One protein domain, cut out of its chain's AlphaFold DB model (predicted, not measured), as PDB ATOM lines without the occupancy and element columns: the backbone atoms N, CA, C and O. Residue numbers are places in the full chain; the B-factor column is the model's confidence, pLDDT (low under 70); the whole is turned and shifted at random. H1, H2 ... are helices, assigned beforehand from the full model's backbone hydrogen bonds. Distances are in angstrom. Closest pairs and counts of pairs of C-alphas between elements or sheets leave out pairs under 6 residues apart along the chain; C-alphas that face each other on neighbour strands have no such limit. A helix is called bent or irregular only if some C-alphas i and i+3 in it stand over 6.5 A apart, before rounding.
ATOM      1  N   MET A 184     159.520 116.451 178.194       93.94
ATOM      2  CA  MET A 184     158.975 117.326 177.154       93.94
ATOM      3  C   MET A 184     159.328 118.774 177.463       93.94
ATOM      4  O   MET A 184     159.025 119.261 178.549       93.94
ATOM      5  N   PHE A 185     159.906 119.476 176.490       97.19
ATOM      6  CA  PHE A 185     160.317 120.871 176.642       97.19
ATOM      7  C   PHE A 185     159.692 121.720 175.528       97.19
ATOM      8  O   PHE A 185     159.752 121.297 174.369       97.19
ATOM      9  N   PRO A 186     159.112 122.893 175.850       96.69
ATOM     10  CA  PRO A 186     158.514 123.794 174.865       96.69
ATOM     11  C   PRO A 186     159.443 124.090 173.685       96.69
ATOM     12  O   PRO A 186     159.117 123.826 172.533       96.69
ATOM     13  N   ASP A 187     160.663 124.532 173.979       97.81
ATOM     14  CA  ASP A 187     161.649 124.911 172.970       97.81
ATOM     15  C   ASP A 187     162.131 123.720 172.124       97.81
ATOM     16  O   ASP A 187     162.390 123.880 170.935       97.81
ATOM     17  N   VAL A 188     162.225 122.517 172.704       98.12
ATOM     18  CA  VAL A 188     162.564 121.289 171.961       98.12
ATOM     19  C   VAL A 188     161.445 120.934 170.980       98.12
ATOM     20  O   VAL A 188     161.729 120.620 169.824       98.12
ATOM     21  N   ALA A 189     160.179 120.999 171.403       97.62
ATOM     22  CA  ALA A 189     159.039 120.736 170.524       97.62
ATOM     23  C   ALA A 189     158.989 121.740 169.358       97.62
ATOM     24  O   ALA A 189     158.829 121.349 168.201       97.62
ATOM     25  N   GLU A 190     159.222 123.020 169.647       98.12
ATOM     26  CA  GLU A 190     159.265 124.091 168.649       98.12
ATOM     27  C   GLU A 190     160.437 123.922 167.664       98.12
ATOM     28  O   GLU A 190     160.255 124.074 166.453       98.12
ATOM     29  N   ARG A 191     161.626 123.512 168.137       98.19
ATOM     30  CA  ARG A 191     162.763 123.171 167.260       98.19
ATOM     31  C   ARG A 191     162.484 121.968 166.367       98.19
ATOM     32  O   ARG A 191     162.896 121.978 165.210       98.19
ATOM     33  N   LEU A 192     161.772 120.952 166.861       97.94
ATOM     34  CA  LEU A 192     161.373 119.803 166.042       97.94
ATOM     35  C   LEU A 192     160.434 120.229 164.906       97.94
ATOM     36  O   LEU A 192     160.637 119.814 163.765       97.94
ATOM     37  N   VAL A 193     159.463 121.104 165.189       98.31
ATOM     38  CA  VAL A 193     158.602 121.705 164.156       98.31
ATOM     39  C   VAL A 193     159.441 122.477 163.140       98.31
ATOM     40  O   VAL A 193     159.299 122.257 161.934       98.31
ATOM     41  N   GLN A 194     160.353 123.338 163.602       98.00
ATOM     42  CA  GLN A 194     161.214 124.116 162.711       98.00
ATOM     43  C   GLN A 194     162.084 123.212 161.826       98.00
ATOM     44  O   GLN A 194     162.164 123.432 160.623       98.00
ATOM     45  N   ALA A 195     162.638 122.129 162.376       97.56
ATOM     46  CA  ALA A 195     163.441 121.168 161.625       97.56
ATOM     47  C   ALA A 195     162.652 120.429 160.526       97.56
ATOM     48  O   ALA A 195     163.254 119.968 159.553       97.56
ATOM     49  N   HIS A 196     161.331 120.280 160.665       97.75
ATOM     50  CA  HIS A 196     160.468 119.779 159.590       97.75
ATOM     51  C   HIS A 196     160.221 120.846 158.519       97.75
ATOM     52  O   HIS A 196     160.356 120.553 157.330       97.75
ATOM     53  N   LEU A 197     159.954 122.093 158.925       97.25
ATOM     54  CA  LEU A 197     159.800 123.218 157.996       97.25
ATOM     55  C   LEU A 197     161.060 123.451 157.153       97.25
ATOM     56  O   LEU A 197     160.952 123.628 155.943       97.25
ATOM     57  N   ASP A 198     162.245 123.381 157.760       97.19
ATOM     58  CA  ASP A 198     163.528 123.578 157.070       97.19
ATOM     59  C   ASP A 198     163.789 122.516 155.989       97.19
ATOM     60  O   ASP A 198     164.535 122.749 155.039       97.19
ATOM     61  N   LYS A 199     163.146 121.346 156.101       96.94
ATOM     62  CA  LYS A 199     163.194 120.265 155.103       96.94
ATOM     63  C   LYS A 199     162.100 120.380 154.039       96.94
ATOM     64  O   LYS A 199     162.010 119.512 153.176       96.94
ATOM     65  N   GLY A 200     161.248 121.402 154.117       96.69
ATOM     66  CA  GLY A 200     160.050 121.529 153.287       96.69
ATOM     67  C   GLY A 200     158.938 120.535 153.650       96.69
ATOM     68  O   GLY A 200     157.972 120.401 152.903       96.69
ATOM     69  N   ASP A 201     159.046 119.841 154.786       97.69
ATOM     70  CA  ASP A 201     158.056 118.868 155.250       97.69
ATOM     71  C   ASP A 201     156.993 119.556 156.117       97.69
ATOM     72  O   ASP A 201     156.943 119.435 157.345       97.69
ATOM     73  N   GLN A 202     156.136 120.327 155.450       97.44
ATOM     74  CA  GLN A 202     155.065 121.080 156.098       97.44
ATOM     75  C   GLN A 202     154.066 120.172 156.834       97.44
ATOM     76  O   GLN A 202     153.546 120.553 157.883       97.44
ATOM     77  N   MET A 203     153.792 118.974 156.308       97.50
ATOM     78  CA  MET A 203     152.835 118.048 156.918       97.50
ATOM     79  C   MET A 203     153.342 117.560 158.274       97.50
ATOM     80  O   MET A 203     152.613 117.648 159.262       97.50
ATOM     81  N   SER A 204     154.600 117.120 158.358       98.00
ATOM     82  CA  SER A 204     155.180 116.710 159.639       98.00
ATOM     83  C   SER A 204     155.327 117.878 160.613       98.00
ATOM     84  O   SER A 204     155.162 117.681 161.817       98.00
ATOM     85  N   ALA A 205     155.582 119.096 160.120       98.38
ATOM     86  CA  ALA A 205     155.607 120.291 160.960       98.38
ATOM     87  C   ALA A 205     154.244 120.532 161.631       98.38
ATOM     88  O   ALA A 205     154.186 120.699 162.846       98.38
ATOM     89  N   LEU A 206     153.150 120.467 160.863       98.44
ATOM     90  CA  LEU A 206     151.782 120.620 161.371       98.44
ATOM     91  C   LEU A 206     151.384 119.506 162.347       98.44
ATOM     92  O   LEU A 206     150.858 119.800 163.415       98.44
ATOM     93  N   ILE A 207     151.695 118.245 162.025       98.12
ATOM     94  CA  ILE A 207     151.440 117.106 162.925       98.12
ATOM     95  C   ILE A 207     152.197 117.285 164.248       98.12
ATOM     96  O   ILE A 207     151.661 117.004 165.319       98.12
ATOM     97  N   THR A 208     153.442 117.760 164.185       97.62
ATOM     98  CA  THR A 208     154.263 118.002 165.379       97.62
ATOM     99  C   THR A 208     153.740 119.194 166.188       97.62
ATOM    100  O   THR A 208     153.720 119.120 167.415       97.62
ATOM    101  N   GLY A 209     153.259 120.256 165.531       97.62
ATOM    102  CA  GLY A 209     152.610 121.399 166.182       97.62
ATOM    103  C   GLY A 209     151.330 121.012 166.928       97.62
ATOM    104  O   GLY A 209     151.173 121.337 168.102       97.62
ATOM    105  N   GLU A 210     150.462 120.213 166.305       96.75
ATOM    106  CA  GLU A 210     149.258 119.685 166.960       96.75
ATOM    107  C   GLU A 210     149.607 118.720 168.105       96.75
ATOM    108  O   GLU A 210     149.006 118.747 169.180       96.75
ATOM    109  N   TRP A 211     150.626 117.877 167.915       96.00
ATOM    110  CA  TRP A 211     151.134 117.006 168.970       96.00
ATOM    111  C   TRP A 211     151.651 117.798 170.178       96.00
ATOM    112  O   TRP A 211     151.371 117.408 171.313       96.00
ATOM    113  N   TYR A 212     152.338 118.920 169.956       96.50
ATOM    114  CA  TYR A 212     152.823 119.811 171.012       96.50
ATOM    115  C   TYR A 212     151.675 120.410 171.845       96.50
ATOM    116  O   TYR A 212     151.798 120.503 173.067       96.50
ATOM    117  N   MET A 213     150.524 120.706 171.232       95.69
ATOM    118  CA  MET A 213     149.329 121.215 171.925       95.69
ATOM    119  C   MET A 213     148.635 120.204 172.846       95.69
ATOM    120  O   MET A 213     147.682 120.562 173.541       95.69
ATOM    121  N   ARG A 214     149.039 118.928 172.861       93.06
ATOM    122  CA  ARG A 214     148.387 117.936 173.725       93.06
ATOM    123  C   ARG A 214     148.490 118.360 175.189       93.06
ATOM    124  O   ARG A 214     149.577 118.401 175.763       93.06
ATOM    125  N   ASN A 215     147.331 118.547 175.820       85.00
ATOM    126  CA  ASN A 215     147.208 119.008 177.207       85.00
ATOM    127  C   ASN A 215     147.930 118.107 178.231       85.00
ATOM    128  O   ASN A 215     148.211 118.524 179.346       85.00
ATOM    129  N   THR A 216     148.265 116.865 177.869       88.38
ATOM    130  CA  THR A 216     149.060 115.958 178.710       88.38
ATOM    131  C   THR A 216     150.518 116.386 178.877       88.38
ATOM    132  O   THR A 216     151.174 115.923 179.807       88.38
ATOM    133  N   PHE A 217     151.061 117.191 177.960       90.88
ATOM    134  CA  PHE A 217     152.457 117.622 178.032       90.88
ATOM    135  C   PHE A 217     152.623 118.852 178.907       90.88
ATOM    136  O   PHE A 217     153.481 118.833 179.789       90.88
ATOM    137  N   PHE A 218     151.786 119.867 178.689       93.06
ATOM    138  CA  PHE A 218     151.885 121.174 179.334       93.06
ATOM    139  C   PHE A 218     150.508 121.667 179.809       93.06
ATOM    140  O   PHE A 218     150.001 122.664 179.292       93.06
ATOM    141  N   PRO A 219     149.860 120.958 180.754       90.94
ATOM    142  CA  PRO A 219     148.552 121.353 181.260       90.94
ATOM    143  C   PRO A 219     148.585 122.765 181.847       90.94
ATOM    144  O   PRO A 219     149.459 123.083 182.651       90.94
ATOM    145  N   GLY A 220     147.634 123.605 181.431       89.94
ATOM    146  CA  GLY A 220     147.512 124.986 181.909       89.94
ATOM    147  C   GLY A 220     148.514 125.977 181.307       89.94
ATOM    148  O   GLY A 220     148.615 127.093 181.802       89.94
ATOM    149  N   TRP A 221     149.248 125.605 180.251       94.81
ATOM    150  CA  TRP A 221     150.156 126.509 179.537       94.81
ATOM    151  C   TRP A 221     149.594 126.908 178.171       94.81
ATOM    152  O   TRP A 221     149.177 126.068 177.376       94.81
ATOM    153  N   GLY A 222     149.640 128.204 177.876       96.12
ATOM    154  CA  GLY A 222     149.185 128.804 176.626       96.12
ATOM    155  C   GLY A 222     150.197 128.732 175.483       96.12
ATOM    156  O   GLY A 222     149.785 128.681 174.324       96.12
ATOM    157  N   ARG A 223     151.505 128.654 175.773       97.06
ATOM    158  CA  ARG A 223     152.562 128.625 174.743       97.06
ATOM    159  C   ARG A 223     152.354 127.582 173.629       97.06
ATOM    160  O   ARG A 223     152.522 127.951 172.469       97.06
ATOM    161  N   PRO A 224     151.965 126.319 173.898       97.88
ATOM    162  CA  PRO A 224     151.730 125.358 172.818       97.88
ATOM    163  C   PRO A 224     150.657 125.812 171.820       97.88
ATOM    164  O   PRO A 224     150.794 125.600 170.616       97.88
ATOM    165  N   TYR A 225     149.609 126.475 172.314       98.25
ATOM    166  CA  TYR A 225     148.516 127.004 171.500       98.25
ATOM    167  C   TYR A 225     148.955 128.249 170.724       98.25
ATOM    168  O   TYR A 225     148.724 128.327 169.519       98.25
ATOM    169  N   GLU A 226     149.649 129.180 171.385       98.31
ATOM    170  CA  GLU A 226     150.245 130.356 170.739       98.31
ATOM    171  C   GLU A 226     151.156 129.941 169.576       98.31
ATOM    172  O   GLU A 226     150.974 130.388 168.442       98.31
ATOM    173  N   PHE A 227     152.098 129.031 169.830       98.50
ATOM    174  CA  PHE A 227     153.033 128.568 168.810       98.50
ATOM    175  C   PHE A 227     152.313 127.888 167.640       98.50
ATOM    176  O   PHE A 227     152.651 128.127 166.480       98.50
ATOM    177  N   ASN A 228     151.305 127.053 167.909       98.44
ATOM    178  CA  ASN A 228     150.587 126.379 166.831       98.44
ATOM    179  C   ASN A 228     149.729 127.349 165.999       98.44
ATOM    180  O   ASN A 228     149.654 127.193 164.782       98.44
ATOM    181  N   SER A 229     149.144 128.383 166.616       98.62
ATOM    182  CA  SER A 229     148.489 129.474 165.878       98.62
ATOM    183  C   SER A 229     149.472 130.152 164.915       98.62
ATOM    184  O   SER A 229     149.190 130.294 163.723       98.62
ATOM    185  N   GLN A 230     150.675 130.480 165.395       98.38
ATOM    186  CA  GLN A 230     151.732 131.089 164.580       98.38
ATOM    187  C   GLN A 230     152.196 130.170 163.443       98.38
ATOM    188  O   GLN A 230     152.382 130.624 162.312       98.38
ATOM    189  N   LEU A 231     152.350 128.872 163.720       98.50
ATOM    190  CA  LEU A 231     152.688 127.865 162.717       98.50
ATOM    191  C   LEU A 231     151.636 127.821 161.605       98.50
ATOM    192  O   LEU A 231     151.993 127.891 160.429       98.50
ATOM    193  N   LEU A 232     150.354 127.736 161.969       98.62
ATOM    194  CA  LEU A 232     149.235 127.716 161.025       98.62
ATOM    195  C   LEU A 232     149.216 128.978 160.158       98.62
ATOM    196  O   LEU A 232     149.106 128.875 158.934       98.62
ATOM    197  N   ALA A 233     149.405 130.153 160.762       98.00
ATOM    198  CA  ALA A 233     149.486 131.415 160.035       98.00
ATOM    199  C   ALA A 233     150.655 131.415 159.034       98.00
ATOM    200  O   ALA A 233     150.468 131.747 157.862       98.00
ATOM    201  N   ARG A 234     151.844 130.965 159.460       97.06
ATOM    202  CA  ARG A 234     153.054 130.898 158.624       97.06
ATOM    203  C   ARG A 234     152.889 129.998 157.399       97.06
ATOM    204  O   ARG A 234     153.506 130.269 156.371       97.06
ATOM    205  N   VAL A 235     152.071 128.950 157.489       97.06
ATOM    206  CA  VAL A 235     151.808 128.025 156.373       97.06
ATOM    207  C   VAL A 235     150.532 128.357 155.585       97.06
ATOM    208  O   VAL A 235     150.059 127.538 154.800       97.06
ATOM    209  N   GLY A 236     149.961 129.551 155.789       97.06
ATOM    210  CA  GLY A 236     148.816 130.056 155.025       97.06
ATOM    211  C   GLY A 236     147.441 129.567 155.496       97.06
ATOM    212  O   GLY A 236     146.461 129.738 154.776       97.06
ATOM    213  N   ARG A 237     147.332 128.982 156.697       97.88
ATOM    214  CA  ARG A 237     146.074 128.472 157.282       97.88
ATOM    215  C   ARG A 237     145.471 129.483 158.263       97.88
ATOM    216  O   ARG A 237     145.327 129.208 159.450       97.88
ATOM    217  N   GLY A 238     145.157 130.681 157.767       97.88
ATOM    218  CA  GLY A 238     144.782 131.834 158.599       97.88
ATOM    219  C   GLY A 238     143.517 131.651 159.448       97.88
ATOM    220  O   GLY A 238     143.491 132.086 160.596       97.88
ATOM    221  N   GLU A 239     142.483 130.985 158.926       97.88
ATOM    222  CA  GLU A 239     141.248 130.742 159.691       97.88
ATOM    223  C   GLU A 239     141.496 129.818 160.887       97.88
ATOM    224  O   GLU A 239     141.104 130.135 162.007       97.88
ATOM    225  N   GLU A 240     142.239 128.732 160.675       98.25
ATOM    226  CA  GLU A 240     142.616 127.806 161.744       98.25
ATOM    227  C   GLU A 240     143.572 128.458 162.744       98.25
ATOM    228  O   GLU A 240     143.453 128.239 163.947       98.25
ATOM    229  N   ALA A 241     144.498 129.296 162.267       98.56
ATOM    230  CA  ALA A 241     145.376 130.071 163.135       98.56
ATOM    231  C   ALA A 241     144.578 130.969 164.088       98.56
ATOM    232  O   ALA A 241     144.861 130.992 165.288       98.56
ATOM    233  N   ARG A 242     143.557 131.666 163.570       98.06
ATOM    234  CA  ARG A 242     142.648 132.503 164.363       98.06
ATOM    235  C   ARG A 242     141.873 131.681 165.388       98.06
ATOM    236  O   ARG A 242     141.761 132.092 166.542       98.06
ATOM    237  N   ASP A 243     141.352 130.526 164.991       96.69
ATOM    238  CA  ASP A 243     140.578 129.672 165.893       96.69
ATOM    239  C   ASP A 243     141.466 129.109 167.017       96.69
ATOM    240  O   ASP A 243     141.082 129.141 168.185       96.69
ATOM    241  N   VAL A 244     142.705 128.710 166.704       97.81
ATOM    242  CA  VAL A 244     143.694 128.311 167.717       97.81
ATOM    243  C   VAL A 244     144.095 129.484 168.618       97.81
ATOM    244  O   VAL A 244     144.243 129.282 169.821       97.81
ATOM    245  N   ALA A 245     144.213 130.710 168.097       98.06
ATOM    246  CA  ALA A 245     144.490 131.893 168.917       98.06
ATOM    247  C   ALA A 245     143.368 132.166 169.937       98.06
ATOM    248  O   ALA A 245     143.645 132.479 171.093       98.06
ATOM    249  N   ARG A 246     142.099 131.968 169.557       96.31
ATOM    250  CA  ARG A 246     140.962 132.056 170.494       96.31
ATOM    251  C   ARG A 246     141.016 130.979 171.575       96.31
ATOM    252  O   ARG A 246     140.682 131.252 172.723       96.31
ATOM    253  N   ILE A 247     141.476 129.774 171.234       94.81
ATOM    254  CA  ILE A 247     141.738 128.729 172.234       94.81
ATOM    255  C   ILE A 247     142.889 129.150 173.158       94.81
ATOM    256  O   ILE A 247     142.778 128.993 174.370       94.81
ATOM    257  N   ALA A 248     143.969 129.724 172.616       96.69
ATOM    258  CA  ALA A 248     145.104 130.197 173.407       96.69
ATOM    259  C   ALA A 248     144.679 131.250 174.443       96.69
ATOM    260  O   ALA A 248     145.108 131.168 175.588       96.69
ATOM    261  N   LEU A 249     143.782 132.179 174.087       96.62
ATOM    262  CA  LEU A 249     143.254 133.214 174.994       96.62
ATOM    263  C   LEU A 249     142.403 132.674 176.158       96.62
ATOM    264  O   LEU A 249     142.059 133.438 177.056       96.62
ATOM    265  N   ARG A 250     142.100 131.373 176.182       93.50
ATOM    266  CA  ARG A 250     141.475 130.686 177.328       93.50
ATOM    267  C   ARG A 250     142.498 130.096 178.298       93.50
ATOM    268  O   ARG A 250     142.122 129.603 179.355       93.50
ATOM    269  N   MET A 251     143.775 130.118 177.929       94.75
ATOM    270  CA  MET A 251     144.892 129.736 178.786       94.75
ATOM    271  C   MET A 251     145.458 130.972 179.501       94.75
ATOM    272  O   MET A 251     145.160 132.096 179.094       94.75
ATOM    273  N   PRO A 252     146.298 130.810 180.538       95.25
ATOM    274  CA  PRO A 252     146.897 131.947 181.229       95.25
ATOM    275  C   PRO A 252     147.809 132.761 180.300       95.25
ATOM    276  O   PRO A 252     148.793 132.243 179.768       95.25
ATOM    277  N   TRP A 253     147.515 134.045 180.095       97.50
ATOM    278  CA  TRP A 253     148.175 134.862 179.064       97.50
ATOM    279  C   TRP A 253     149.622 135.202 179.381       97.50
ATOM    280  O   TRP A 253     150.393 135.515 178.482       97.50
ATOM    281  N   TRP A 254     149.999 135.139 180.655       97.00
ATOM    282  CA  TRP A 254     151.380 135.311 181.098       97.00
ATOM    283  C   TRP A 254     152.275 134.139 180.684       97.00
ATOM    284  O   TRP A 254     153.481 134.200 180.887       97.00
ATOM    285  N   SER A 255     151.713 133.056 180.145       96.81
ATOM    286  CA  SER A 255     152.473 131.903 179.655       96.81
ATOM    287  C   SER A 255     152.794 131.974 178.159       96.81
ATOM    288  O   SER A 255     153.335 131.018 177.598       96.81
ATOM    289  N   PHE A 256     152.437 133.078 177.502       97.38
ATOM    290  CA  PHE A 256     152.782 133.354 176.114       97.38
ATOM    291  C   PHE A 256     154.236 133.827 175.990       97.38
ATOM    292  O   PHE A 256     154.910 134.155 176.964       97.38
ATOM    293  N   VAL A 257     154.748 133.840 174.765       93.56
ATOM    294  CA  VAL A 257     156.091 134.331 174.441       93.56
ATOM    295  C   VAL A 257     156.025 135.651 173.691       93.56
ATOM    296  O   VAL A 257     156.782 136.554 174.035       93.56
ATOM    297  N   ASP A 258     155.105 135.789 172.736       89.75
ATOM    298  CA  ASP A 258     154.899 137.041 171.997       89.75
ATOM    299  C   ASP A 258     153.852 137.942 172.682       89.75
ATOM    300  O   ASP A 258     153.599 139.073 172.261       89.75
ATOM    301  N   GLY A 259     153.294 137.458 173.794       93.19
ATOM    302  CA  GLY A 259     152.450 138.206 174.713       93.19
ATOM    303  C   GLY A 259     150.996 138.337 174.260       93.19
ATOM    304  O   GLY A 259     150.583 137.905 173.184       93.19
ATOM    305  N   PHE A 260     150.194 138.959 175.125       96.75
ATOM    306  CA  PHE A 260     148.747 139.078 174.945       96.75
ATOM    307  C   PHE A 260     148.349 139.770 173.632       96.75
ATOM    308  O   PHE A 260     147.475 139.275 172.924       96.75
ATOM    309  N   ALA A 261     148.997 140.887 173.284       96.31
ATOM    310  CA  ALA A 261     148.627 141.676 172.108       96.31
ATOM    311  C   ALA A 261     148.728 140.860 170.808       96.31
ATOM    312  O   ALA A 261     147.797 140.879 170.006       96.31
ATOM    313  N   GLY A 262     149.803 140.083 170.640       95.81
ATOM    314  CA  GLY A 262     149.983 139.233 169.462       95.81
ATOM    315  C   GLY A 262     148.882 138.181 169.323       95.81
ATOM    316  O   GLY A 262     148.344 137.988 168.233       95.81
ATOM    317  N   MET A 263     148.494 137.534 170.427       97.31
ATOM    318  CA  MET A 263     147.416 136.536 170.413       97.31
ATOM    319  C   MET A 263     146.030 137.142 170.241       97.31
ATOM    320  O   MET A 263     145.209 136.584 169.513       97.31
ATOM    321  N   ARG A 264     145.772 138.305 170.839       97.38
ATOM    322  CA  ARG A 264     144.538 139.061 170.618       97.38
ATOM    323  C   ARG A 264     144.363 139.412 169.140       97.38
ATOM    324  O   ARG A 264     143.294 139.180 168.575       97.38
ATOM    325  N   ASP A 265     145.419 139.924 168.518       97.00
ATOM    326  CA  ASP A 265     145.393 140.334 167.117       97.00
ATOM    327  C   ASP A 265     145.239 139.111 166.192       97.00
ATOM    328  O   ASP A 265     144.412 139.130 165.278       97.00
ATOM    329  N   ALA A 266     145.935 138.002 166.480       97.38
ATOM    330  CA  ALA A 266     145.772 136.731 165.763       97.38
ATOM    331  C   ALA A 266     144.349 136.154 165.887       97.38
ATOM    332  O   ALA A 266     143.820 135.593 164.929       97.38
ATOM    333  N   ALA A 267     143.699 136.335 167.041       97.38
ATOM    334  CA  ALA A 267     142.308 135.948 167.282       97.38
ATOM    335  C   ALA A 267     141.278 136.898 166.636       97.38
ATOM    336  O   ALA A 267     140.071 136.638 166.723       97.38
ATOM    337  N   THR A 268     141.754 137.978 165.999       96.62
ATOM    338  CA  THR A 268     140.967 139.081 165.433       96.62
ATOM    339  C   THR A 268     139.998 139.684 166.450       96.62
ATOM    340  O   THR A 268     138.825 139.905 166.142       96.62
ATOM    341  N   LEU A 269     140.475 139.885 167.678       96.12
ATOM    342  CA  LEU A 269     139.736 140.531 168.759       96.12
ATOM    343  C   LEU A 269     140.330 141.913 169.056       96.12
ATOM    344  O   LEU A 269     141.439 142.241 168.638       96.12
ATOM    345  N   SER A 270     139.583 142.735 169.780       94.38
ATOM    346  CA  SER A 270     140.000 144.074 170.191       94.38
ATOM    347  C   SER A 270     139.647 144.323 171.656       94.38
ATOM    348  O   SER A 270     138.882 143.573 172.257       94.38
ATOM    349  N   GLY A 271     140.239 145.370 172.232       94.50
ATOM    350  CA  GLY A 271     140.071 145.716 173.642       94.50
ATOM    351  C   GLY A 271     141.175 145.165 174.544       94.50
ATOM    352  O   GLY A 271     142.224 144.703 174.068       94.50
ATOM    353  N   GLY A 272     140.945 145.309 175.846       94.19
ATOM    354  CA  GLY A 272     141.808 144.835 176.916       94.19
ATOM    355  C   GLY A 272     141.215 143.615 177.611       94.19
ATOM    356  O   GLY A 272     140.428 142.853 177.048       94.19
ATOM    357  N   THR A 273     141.611 143.420 178.858       95.06
ATOM    358  CA  THR A 273     141.301 142.221 179.636       95.06
ATOM    359  C   THR A 273     139.792 142.011 179.803       95.06
ATOM    360  O   THR A 273     139.315 140.884 179.679       95.06
ATOM    361  N   ILE A 274     139.026 143.087 180.019       94.88
ATOM    362  CA  ILE A 274     137.569 143.036 180.227       94.88
ATOM    363  C   ILE A 274     136.838 142.615 178.949       94.88
ATOM    364  O   ILE A 274     135.983 141.730 178.996       94.88
ATOM    365  N   GLU A 275     137.171 143.218 177.807       96.19
ATOM    366  CA  GLU A 275     136.518 142.902 176.534       96.19
ATOM    367  C   GLU A 275     136.826 141.471 176.090       96.19
ATOM    368  O   GLU A 275     135.929 140.761 175.636       96.19
ATOM    369  N   ILE A 276     138.071 141.015 176.267       96.44
ATOM    370  CA  ILE A 276     138.433 139.635 175.929       96.44
ATOM    371  C   ILE A 276     137.767 138.642 176.878       96.44
ATOM    372  O   ILE A 276     137.292 137.611 176.409       96.44
ATOM    373  N   ARG A 277     137.658 138.952 178.176       94.75
ATOM    374  CA  ARG A 277     136.887 138.130 179.120       94.75
ATOM    375  C   ARG A 277     135.451 137.939 178.652       94.75
ATOM    376  O   ARG A 277     135.015 136.802 178.501       94.75
ATOM    377  N   ALA A 278     134.766 139.039 178.345       93.06
ATOM    378  CA  ALA A 278     133.392 139.003 177.859       93.06
ATOM    379  C   ALA A 278     133.259 138.190 176.560       93.06
ATOM    380  O   ALA A 278     132.352 137.372 176.440       93.06
ATOM    381  N   ALA A 279     134.194 138.355 175.618       91.25
ATOM    382  CA  ALA A 279     134.197 137.595 174.370       91.25
ATOM    383  C   ALA A 279     134.399 136.083 174.591       91.25
ATOM    384  O   ALA A 279     133.808 135.270 173.879       91.25
ATOM    385  N   MET A 280     135.234 135.687 175.559       90.12
ATOM    386  CA  MET A 280     135.436 134.272 175.891       90.12
ATOM    387  C   MET A 280     134.203 133.667 176.571       90.12
ATOM    388  O   MET A 280     133.817 132.553 176.212       90.12
ATOM    389  N   ASP A 281     133.573 134.412 177.483       86.81
ATOM    390  CA  ASP A 281     132.344 134.003 178.172       86.81
ATOM    391  C   ASP A 281     131.175 133.841 177.176       86.81
ATOM    392  O   ASP A 281     130.509 132.806 177.169       86.81
ATOM    393  N   GLU A 282     130.978 134.795 176.258       85.75
ATOM    394  CA  GLU A 282     129.960 134.700 175.197       85.75
ATOM    395  C   GLU A 282     130.186 133.463 174.311       85.75
ATOM    396  O   GLU A 282     129.253 132.723 173.991       85.75
ATOM    397  N   GLN A 283     131.443 133.175 173.957       80.12
ATOM    398  CA  GLN A 283     131.775 131.994 173.163       80.12
ATOM    399  C   GLN A 283     131.481 130.679 173.911       80.12
ATOM    400  O   GLN A 283     131.081 129.696 173.278       80.12
ATOM    401  N   ASP A 284     131.656 130.637 175.234       79.44
ATOM    402  CA  ASP A 284     131.269 129.486 176.064       79.44
ATOM    403  C   ASP A 284     129.759 129.283 176.110       79.44
ATOM    404  O   ASP A 284     129.280 128.151 175.996       79.44
ATOM    405  N   GLU A 285     128.998 130.370 176.215       77.25
ATOM    406  CA  GLU A 285     127.539 130.320 176.156       77.25
ATOM    407  C   GLU A 285     127.050 129.807 174.799       77.25
ATOM    408  O   GLU A 285     126.208 128.910 174.750       77.25
ATOM    409  N   MET A 286     127.630 130.298 173.700       71.44
ATOM    410  CA  MET A 286     127.289 129.866 172.340       71.44
ATOM    411  C   MET A 286     127.684 128.415 172.039       71.44
ATOM    412  O   MET A 286     127.034 127.755 171.228       71.44
ATOM    413  N   SER A 287     128.752 127.913 172.667       66.25
ATOM    414  CA  SER A 287     129.228 126.534 172.481       66.25
ATOM    415  C   SER A 287     128.399 125.511 173.268       66.25
ATOM    416  O   SER A 287     128.482 124.308 173.000       66.25
ATOM    417  N   ASN A 288     127.569 125.958 174.218       66.12
ATOM    418  CA  ASN A 288     126.621 125.091 174.906       66.12
ATOM    419  C   ASN A 288     125.457 124.733 173.968       66.12
ATOM    420  O   ASN A 288     124.618 125.563 173.619       66.12
ATOM    421  N   MET A 289     125.382 123.459 173.580       59.16
ATOM    422  CA  MET A 289     124.274 122.928 172.782       59.16
ATOM    423  C   MET A 289     122.924 123.155 173.492       59.16
ATOM    424  O   MET A 289     122.838 122.943 174.710       59.16
ATOM    425  N   PRO A 290     121.835 123.484 172.766       54.31
ATOM    426  CA  PRO A 290     120.504 123.586 173.355       54.31
ATOM    427  C   PRO A 290     120.132 122.288 174.089       54.31
ATOM    428  O   PRO A 290     120.034 121.224 173.478       54.31
ATOM    429  N   LYS A 297     129.484 126.650 187.834       85.62
ATOM    430  CA  LYS A 297     130.843 126.777 188.366       85.62
ATOM    431  C   LYS A 297     130.772 126.818 189.888       85.62
ATOM    432  O   LYS A 297     130.029 127.617 190.457       85.62
ATOM    433  N   THR A 298     131.547 125.957 190.536       92.12
ATOM    434  CA  THR A 298     131.700 125.975 191.995       92.12
ATOM    435  C   THR A 298     132.336 127.289 192.444       92.12
ATOM    436  O   THR A 298     133.064 127.919 191.681       92.12
ATOM    437  N   GLU A 299     132.118 127.683 193.699       93.00
ATOM    438  CA  GLU A 299     132.762 128.875 194.268       93.00
ATOM    439  C   GLU A 299     134.289 128.803 194.133       93.00
ATOM    440  O   GLU A 299     134.918 129.758 193.686       93.00
ATOM    441  N   LYS A 300     134.878 127.627 194.386       94.31
ATOM    442  CA  LYS A 300     136.305 127.381 194.157       94.31
ATOM    443  C   LYS A 300     136.725 127.714 192.721       94.31
ATOM    444  O   LYS A 300     137.694 128.439 192.540       94.31
ATOM    445  N   GLN A 301     136.010 127.210 191.713       92.25
ATOM    446  CA  GLN A 301     136.326 127.484 190.304       92.25
ATOM    447  C   GLN A 301     136.221 128.972 189.973       92.25
ATOM    448  O   GLN A 301     137.106 129.503 189.317       92.25
ATOM    449  N   GLN A 302     135.192 129.656 190.478       93.81
ATOM    450  CA  GLN A 302     135.032 131.095 190.273       93.81
ATOM    451  C   GLN A 302     136.210 131.874 190.869       93.81
ATOM    452  O   GLN A 302     136.783 132.728 190.202       93.81
ATOM    453  N   GLN A 303     136.629 131.556 192.097       97.19
ATOM    454  CA  GLN A 303     137.768 132.238 192.719       97.19
ATOM    455  C   GLN A 303     139.091 131.943 191.994       97.19
ATOM    456  O   GLN A 303     139.912 132.843 191.848       97.19
ATOM    457  N   MET A 304     139.290 130.714 191.506       95.00
ATOM    458  CA  MET A 304     140.453 130.365 190.679       95.00
ATOM    459  C   MET A 304     140.481 131.174 189.376       95.00
ATOM    460  O   MET A 304     141.514 131.743 189.038       95.00
ATOM    461  N   GLU A 305     139.343 131.295 188.692       94.25
ATOM    462  CA  GLU A 305     139.225 132.107 187.477       94.25
ATOM    463  C   GLU A 305     139.482 133.594 187.753       94.25
ATOM    464  O   GLU A 305     140.195 134.240 186.991       94.25
ATOM    465  N   GLU A 306     138.969 134.152 188.855       96.75
ATOM    466  CA  GLU A 306     139.277 135.540 189.234       96.75
ATOM    467  C   GLU A 306     140.770 135.753 189.520       96.75
ATOM    468  O   GLU A 306     141.317 136.809 189.194       96.75
ATOM    469  N   ALA A 307     141.451 134.768 190.117       97.50
ATOM    470  CA  ALA A 307     142.900 134.825 190.313       97.50
ATOM    471  C   ALA A 307     143.641 134.860 188.967       97.50
ATOM    472  O   ALA A 307     144.540 135.683 188.781       97.50
ATOM    473  N   ASP A 308     143.234 134.016 188.017       95.81
ATOM    474  CA  ASP A 308     143.805 133.988 186.670       95.81
ATOM    475  C   ASP A 308     143.553 135.300 185.921       95.81
ATOM    476  O   ASP A 308     144.472 135.836 185.301       95.81
ATOM    477  N   TRP A 309     142.363 135.894 186.049       96.69
ATOM    478  CA  TRP A 309     142.043 137.185 185.436       96.69
ATOM    479  C   TRP A 309     142.876 138.345 185.986       96.69
ATOM    480  O   TRP A 309     143.294 139.215 185.218       96.69
ATOM    481  N   LEU A 310     143.190 138.344 187.284       98.19
ATOM    482  CA  LEU A 310     144.136 139.305 187.860       98.19
ATOM    483  C   LEU A 310     145.532 139.164 187.238       98.19
ATOM    484  O   LEU A 310     146.177 140.167 186.936       98.19
ATOM    485  N   MET A 311     145.999 137.935 187.019       98.06
ATOM    486  CA  MET A 311     147.302 137.686 186.394       98.06
ATOM    487  C   MET A 311     147.292 137.994 184.886       98.06
ATOM    488  O   MET A 311     148.282 138.499 184.356       98.06
ATOM    489  N   ASN A 312     146.169 137.775 184.199       97.75
ATOM    490  CA  ASN A 312     145.976 138.151 182.797       97.75
ATOM    491  C   ASN A 312     146.028 139.672 182.590       97.75
ATOM    492  O   ASN A 312     146.618 140.120 181.610       97.75
ATOM    493  N   ALA A 313     145.521 140.469 183.536       98.19
ATOM    494  CA  ALA A 313     145.665 141.926 183.486       98.19
ATOM    495  C   ALA A 313     147.142 142.372 183.498       98.19
ATOM    496  O   ALA A 313     147.505 143.349 182.841       98.19
ATOM    497  N   VAL A 314     148.027 141.635 184.184       98.19
ATOM    498  CA  VAL A 314     149.477 141.890 184.117       98.19
ATOM    499  C   VAL A 314     150.045 141.475 182.762       98.19
ATOM    500  O   VAL A 314     150.782 142.243 182.149       98.19
ATOM    501  N   ALA A 315     149.668 140.300 182.249       97.31
ATOM    502  CA  ALA A 315     150.073 139.835 180.919       97.31
ATOM    503  C   ALA A 315     149.675 140.809 179.792       97.31
ATOM    504  O   ALA A 315     150.421 140.975 178.824       97.31
ATOM    505  N   ALA A 316     148.521 141.468 179.942       97.19
ATOM    506  CA  ALA A 316     148.013 142.503 179.047       97.19
ATOM    507  C   ALA A 316     148.703 143.872 179.214       97.19
ATOM    508  O   ALA A 316     148.492 144.763 178.394       97.19
ATOM    509  N   GLY A 317     149.547 144.040 180.237       96.62
ATOM    510  CA  GLY A 317     150.250 145.291 180.532       96.62
ATOM    511  C   GLY A 317     149.395 146.344 181.243       96.62
ATOM    512  O   GLY A 317     149.775 147.510 181.279       96.62
ATOM    513  N   GLU A 318     148.249 145.957 181.806       97.19
ATOM    514  CA  GLU A 318     147.325 146.866 182.499       97.19
ATOM    515  C   GLU A 318     147.692 147.070 183.976       97.19
ATOM    516  O   GLU A 318     147.295 148.068 184.579       97.19
ATOM    517  N   LYS A 319     148.437 146.126 184.567       97.62
ATOM    518  CA  LYS A 319     148.841 146.107 185.983       97.62
ATOM    519  C   LYS A 319     150.260 145.567 186.157       97.62
ATOM    520  O   LYS A 319     150.802 144.930 185.258       97.62
ATOM    521  N   GLY A 320     150.840 145.772 187.341       97.56
ATOM    522  CA  GLY A 320     152.103 145.142 187.757       97.56
ATOM    523  C   GLY A 320     151.905 143.904 188.642       97.56
ATOM    524  O   GLY A 320     150.891 143.773 189.327       97.56
ATOM    525  N   TRP A 321     152.901 143.010 188.697       97.81
ATOM    526  CA  TRP A 321     152.826 141.791 189.520       97.81
ATOM    527  C   TRP A 321     152.612 142.060 191.008       97.81
ATOM    528  O   TRP A 321     151.844 141.353 191.662       97.81
ATOM    529  N   ASP A 322     153.270 143.084 191.546       97.06
ATOM    530  CA  ASP A 322     153.153 143.417 192.965       97.06
ATOM    531  C   ASP A 322     151.788 144.029 193.303       97.06
ATOM    532  O   ASP A 322     151.273 143.795 194.394       97.06
ATOM    533  N   GLU A 323     151.156 144.723 192.350       97.56
ATOM    534  CA  GLU A 323     149.806 145.280 192.503       97.56
ATOM    535  C   GLU A 323     148.751 144.173 192.635       97.56
ATOM    536  O   GLU A 323     147.854 144.257 193.473       97.56
ATOM    537  N   VAL A 324     148.862 143.109 191.833       97.94
ATOM    538  CA  VAL A 324     147.873 142.018 191.832       97.94
ATOM    539  C   VAL A 324     148.124 140.968 192.913       97.94
ATOM    540  O   VAL A 324     147.220 140.199 193.234       97.94
ATOM    541  N   ARG A 325     149.327 140.931 193.503       97.81
ATOM    542  CA  ARG A 325     149.769 139.888 194.447       97.81
ATOM    543  C   ARG A 325     148.795 139.672 195.607       97.81
ATOM    544  O   ARG A 325     148.462 138.526 195.911       97.81
ATOM    545  N   GLY A 326     148.337 140.757 196.235       97.69
ATOM    546  CA  GLY A 326     147.378 140.702 197.343       97.69
ATOM    547  C   GLY A 326     146.041 140.097 196.916       97.69
ATOM    548  O   GLY A 326     145.583 139.131 197.523       97.69
ATOM    549  N   GLY A 327     145.481 140.589 195.807       98.19
ATOM    550  CA  GLY A 327     144.226 140.080 195.253       98.19
ATOM    551  C   GLY A 327     144.310 138.599 194.875       98.19
ATOM    552  O   GLY A 327     143.429 137.829 195.236       98.19
ATOM    553  N   VAL A 328     145.398 138.162 194.232       98.25
ATOM    554  CA  VAL A 328     145.605 136.742 193.889       98.25
ATOM    555  C   VAL A 328     145.640 135.868 195.150       98.25
ATOM    556  O   VAL A 328     145.004 134.814 195.190       98.25
ATOM    557  N   ALA A 329     146.321 136.311 196.213       98.00
ATOM    558  CA  ALA A 329     146.349 135.579 197.479       98.00
ATOM    559  C   ALA A 329     144.958 135.479 198.132       98.00
ATOM    560  O   ALA A 329     144.601 134.425 198.656       98.00
ATOM    561  N   GLU A 330     144.165 136.551 198.096       98.38
ATOM    562  CA  GLU A 330     142.787 136.554 198.603       98.38
ATOM    563  C   GLU A 330     141.896 135.571 197.838       98.38
ATOM    564  O   GLU A 330     141.165 134.796 198.459       98.38
ATOM    565  N   ARG A 331     142.007 135.533 196.503       98.31
ATOM    566  CA  ARG A 331     141.265 134.584 195.662       98.31
ATOM    567  C   ARG A 331     141.631 133.136 195.961       98.31
ATOM    568  O   ARG A 331     140.737 132.319 196.163       98.31
ATOM    569  N   TYR A 332     142.918 132.809 196.087       97.50
ATOM    570  CA  TYR A 332     143.314 131.449 196.459       97.50
ATOM    571  C   TYR A 332     142.873 131.064 197.877       97.50
ATOM    572  O   TYR A 332     142.461 129.925 198.086       97.50
ATOM    573  N   ALA A 333     142.871 131.994 198.838       97.62
ATOM    574  CA  ALA A 333     142.318 131.730 200.168       97.62
ATOM    575  C   ALA A 333     140.812 131.422 200.099       97.62
ATOM    576  O   ALA A 333     140.363 130.426 200.666       97.62
ATOM    577  N   ALA A 334     140.046 132.222 199.350       97.69
ATOM    578  CA  ALA A 334     138.617 132.000 199.121       97.69
ATOM    579  C   ALA A 334     138.331 130.691 198.352       97.69
ATOM    580  O   ALA A 334     137.304 130.056 198.570       97.69
ATOM    581  N   ALA A 335     139.265 130.237 197.512       96.62
ATOM    582  CA  ALA A 335     139.218 128.938 196.838       96.62
ATOM    583  C   ALA A 335     139.558 127.739 197.757       96.62
ATOM    584  O   ALA A 335     139.561 126.591 197.301       96.62
ATOM    585  N   GLY A 336     139.881 127.981 199.034       95.75
ATOM    586  CA  GLY A 336     140.312 126.960 199.993       95.75
ATOM    587  C   GLY A 336     141.786 126.553 199.870       95.75
ATOM    588  O   GLY A 336     142.219 125.616 200.539       95.75
ATOM    589  N   LEU A 337     142.578 127.249 199.050       94.31
ATOM    590  CA  LEU A 337     144.011 127.009 198.849       94.31
ATOM    591  C   LEU A 337     144.853 127.866 199.812       94.31
ATOM    592  O   LEU A 337     145.703 128.655 199.397       94.31
ATOM    593  N   THR A 338     144.611 127.716 201.115       94.25
ATOM    594  CA  THR A 338     145.206 128.562 202.170       94.25
ATOM    595  C   THR A 338     146.735 128.557 202.143       94.25
ATOM    596  O   THR A 338     147.347 129.619 202.153       94.25
ATOM    597  N   GLU A 339     147.364 127.389 201.979       92.75
ATOM    598  CA  GLU A 339     148.828 127.288 201.875       92.75
ATOM    599  C   GLU A 339     149.380 128.071 200.672       92.75
ATOM    600  O   GLU A 339     150.486 128.604 200.717       92.75
ATOM    601  N   VAL A 340     148.613 128.160 199.576       94.00
ATOM    602  CA  VAL A 340     148.989 128.957 198.400       94.00
ATOM    603  C   VAL A 340     148.884 130.444 198.670       94.00
ATOM    604  O   VAL A 340     149.801 131.192 198.329       94.00
ATOM    605  N   ALA A 341     147.803 130.865 199.314       96.00
ATOM    606  CA  ALA A 341     147.623 132.247 199.717       96.00
ATOM    607  C   ALA A 341     148.735 132.713 200.670       96.00
ATOM    608  O   ALA A 341     149.313 133.780 200.462       96.00
ATOM    609  N   ASP A 342     149.072 131.908 201.676       94.75
ATOM    610  CA  ASP A 342     150.095 132.239 202.672       94.75
ATOM    611  C   ASP A 342     151.490 132.306 202.050       94.75
ATOM    612  O   ASP A 342     152.238 133.255 202.298       94.75
ATOM    613  N   PHE A 343     151.805 131.380 201.140       94.25
ATOM    614  CA  PHE A 343     153.022 131.440 200.336       94.25
ATOM    615  C   PHE A 343     153.140 132.744 199.527       94.25
ATOM    616  O   PHE A 343     154.230 133.313 199.415       94.25
ATOM    617  N   ILE A 344     152.050 133.230 198.928       95.38
ATOM    618  CA  ILE A 344     152.067 134.489 198.167       95.38
ATOM    619  C   ILE A 344     152.266 135.681 199.109       95.38
ATOM    620  O   ILE A 344     153.074 136.562 198.810       95.38
ATOM    621  N   LYS A 345     151.579 135.687 200.257       92.19
ATOM    622  CA  LYS A 345     151.676 136.749 201.272       92.19
ATOM    623  C   LYS A 345     153.060 136.833 201.907       92.19
ATOM    624  O   LYS A 345     153.505 137.935 202.206       92.19
ATOM    625  N   ALA A 346     153.772 135.714 202.040       87.06
ATOM    626  CA  ALA A 346     155.135 135.685 202.571       87.06
ATOM    627  C   ALA A 346     156.145 136.515 201.748       87.06
ATOM    628  O   ALA A 346     157.209 136.838 202.257       87.06
ATOM    629  N   ALA A 347     155.829 136.871 200.495       74.94
ATOM    630  CA  ALA A 347     156.643 137.784 199.684       74.94
ATOM    631  C   ALA A 347     156.377 139.275 199.941       74.94
ATOM    632  O   ALA A 347     157.138 140.109 199.462       74.94
TER     633      ALA A 347
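What this domain is: This is residues 184 to 290 and 297 to 347 of the 349 residues of the protein "Cyclin delta-3 isoform 1" of Micractinium conductrix (UniProt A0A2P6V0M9). Two lobes of helices folding back and forth, H1 to H5 in the larger and H7 to H9 in the smaller, are joined by H6, an arm whose end, with residues 284 to 290, sticks out. The printed part has 158 residues with nine named helices, H1 to H9 in order, and no named strand; the class is all helix. It is compact, with a radius of gyration of the C-alphas of 17.3 A and spans of 51 by 38 by 30 A.

Where its parts are: H1 is residues 186 to 197, beginning at C-alpha (158.514, 123.794, 174.865), H2 202 to 212, H3 223 to 234, H4 238 to 248 and H5 259 to 266. H6 is 273 to 287, 21.0 A long, H7 299 to 315, 24.5 A, and H8 321 to 334, 19.7 A and irregular, with C-alphas 323 and 326 7.1 A apart. H9, 338 to 345, ends at C-alpha (151.676, 136.749, 201.272).

How they stand to each other: H1, H2 and H3 form an up and down bundle, each running against the one before. The closest C-alphas of H1 and H2, Val 193 and Ala 205, are 4.6 A apart. H3, the hub, touches H4 at Ser 229 and Ala 241, closest C-alphas 4.2 A. H4 touches H5, closest C-alphas Arg 242 and Ala 266, 5.4 A. H6 only just touches H7, with 3 pairs of C-alphas within 8 A, through residue 273 alone, closest to Ala 313 at 5.8 A between C-alphas. H7 and H8 form a hairpin at a shallow tilt of 6 degrees; their closest C-alphas, Ala 307 and Val 328, are 4.9 A apart. H8 touches H9, closest C-alphas Ala 329 and Ala 341, 4.2 A. H1 and H9 are apart. Every O i to N i+4 pair is within hydrogen-bond range except in H7, 12 of 13, and H8, 8 of 10.

The domain as a whole: The farthest C-alphas, Lys 199 and Ala 334, are 51.8 A apart. Residues 291 to 296 are not printed, an 18.5 A gap between C-alphas 290 and 297. Of the links printed whole, none is long. Residues 287 to 290 have pLDDT under 70.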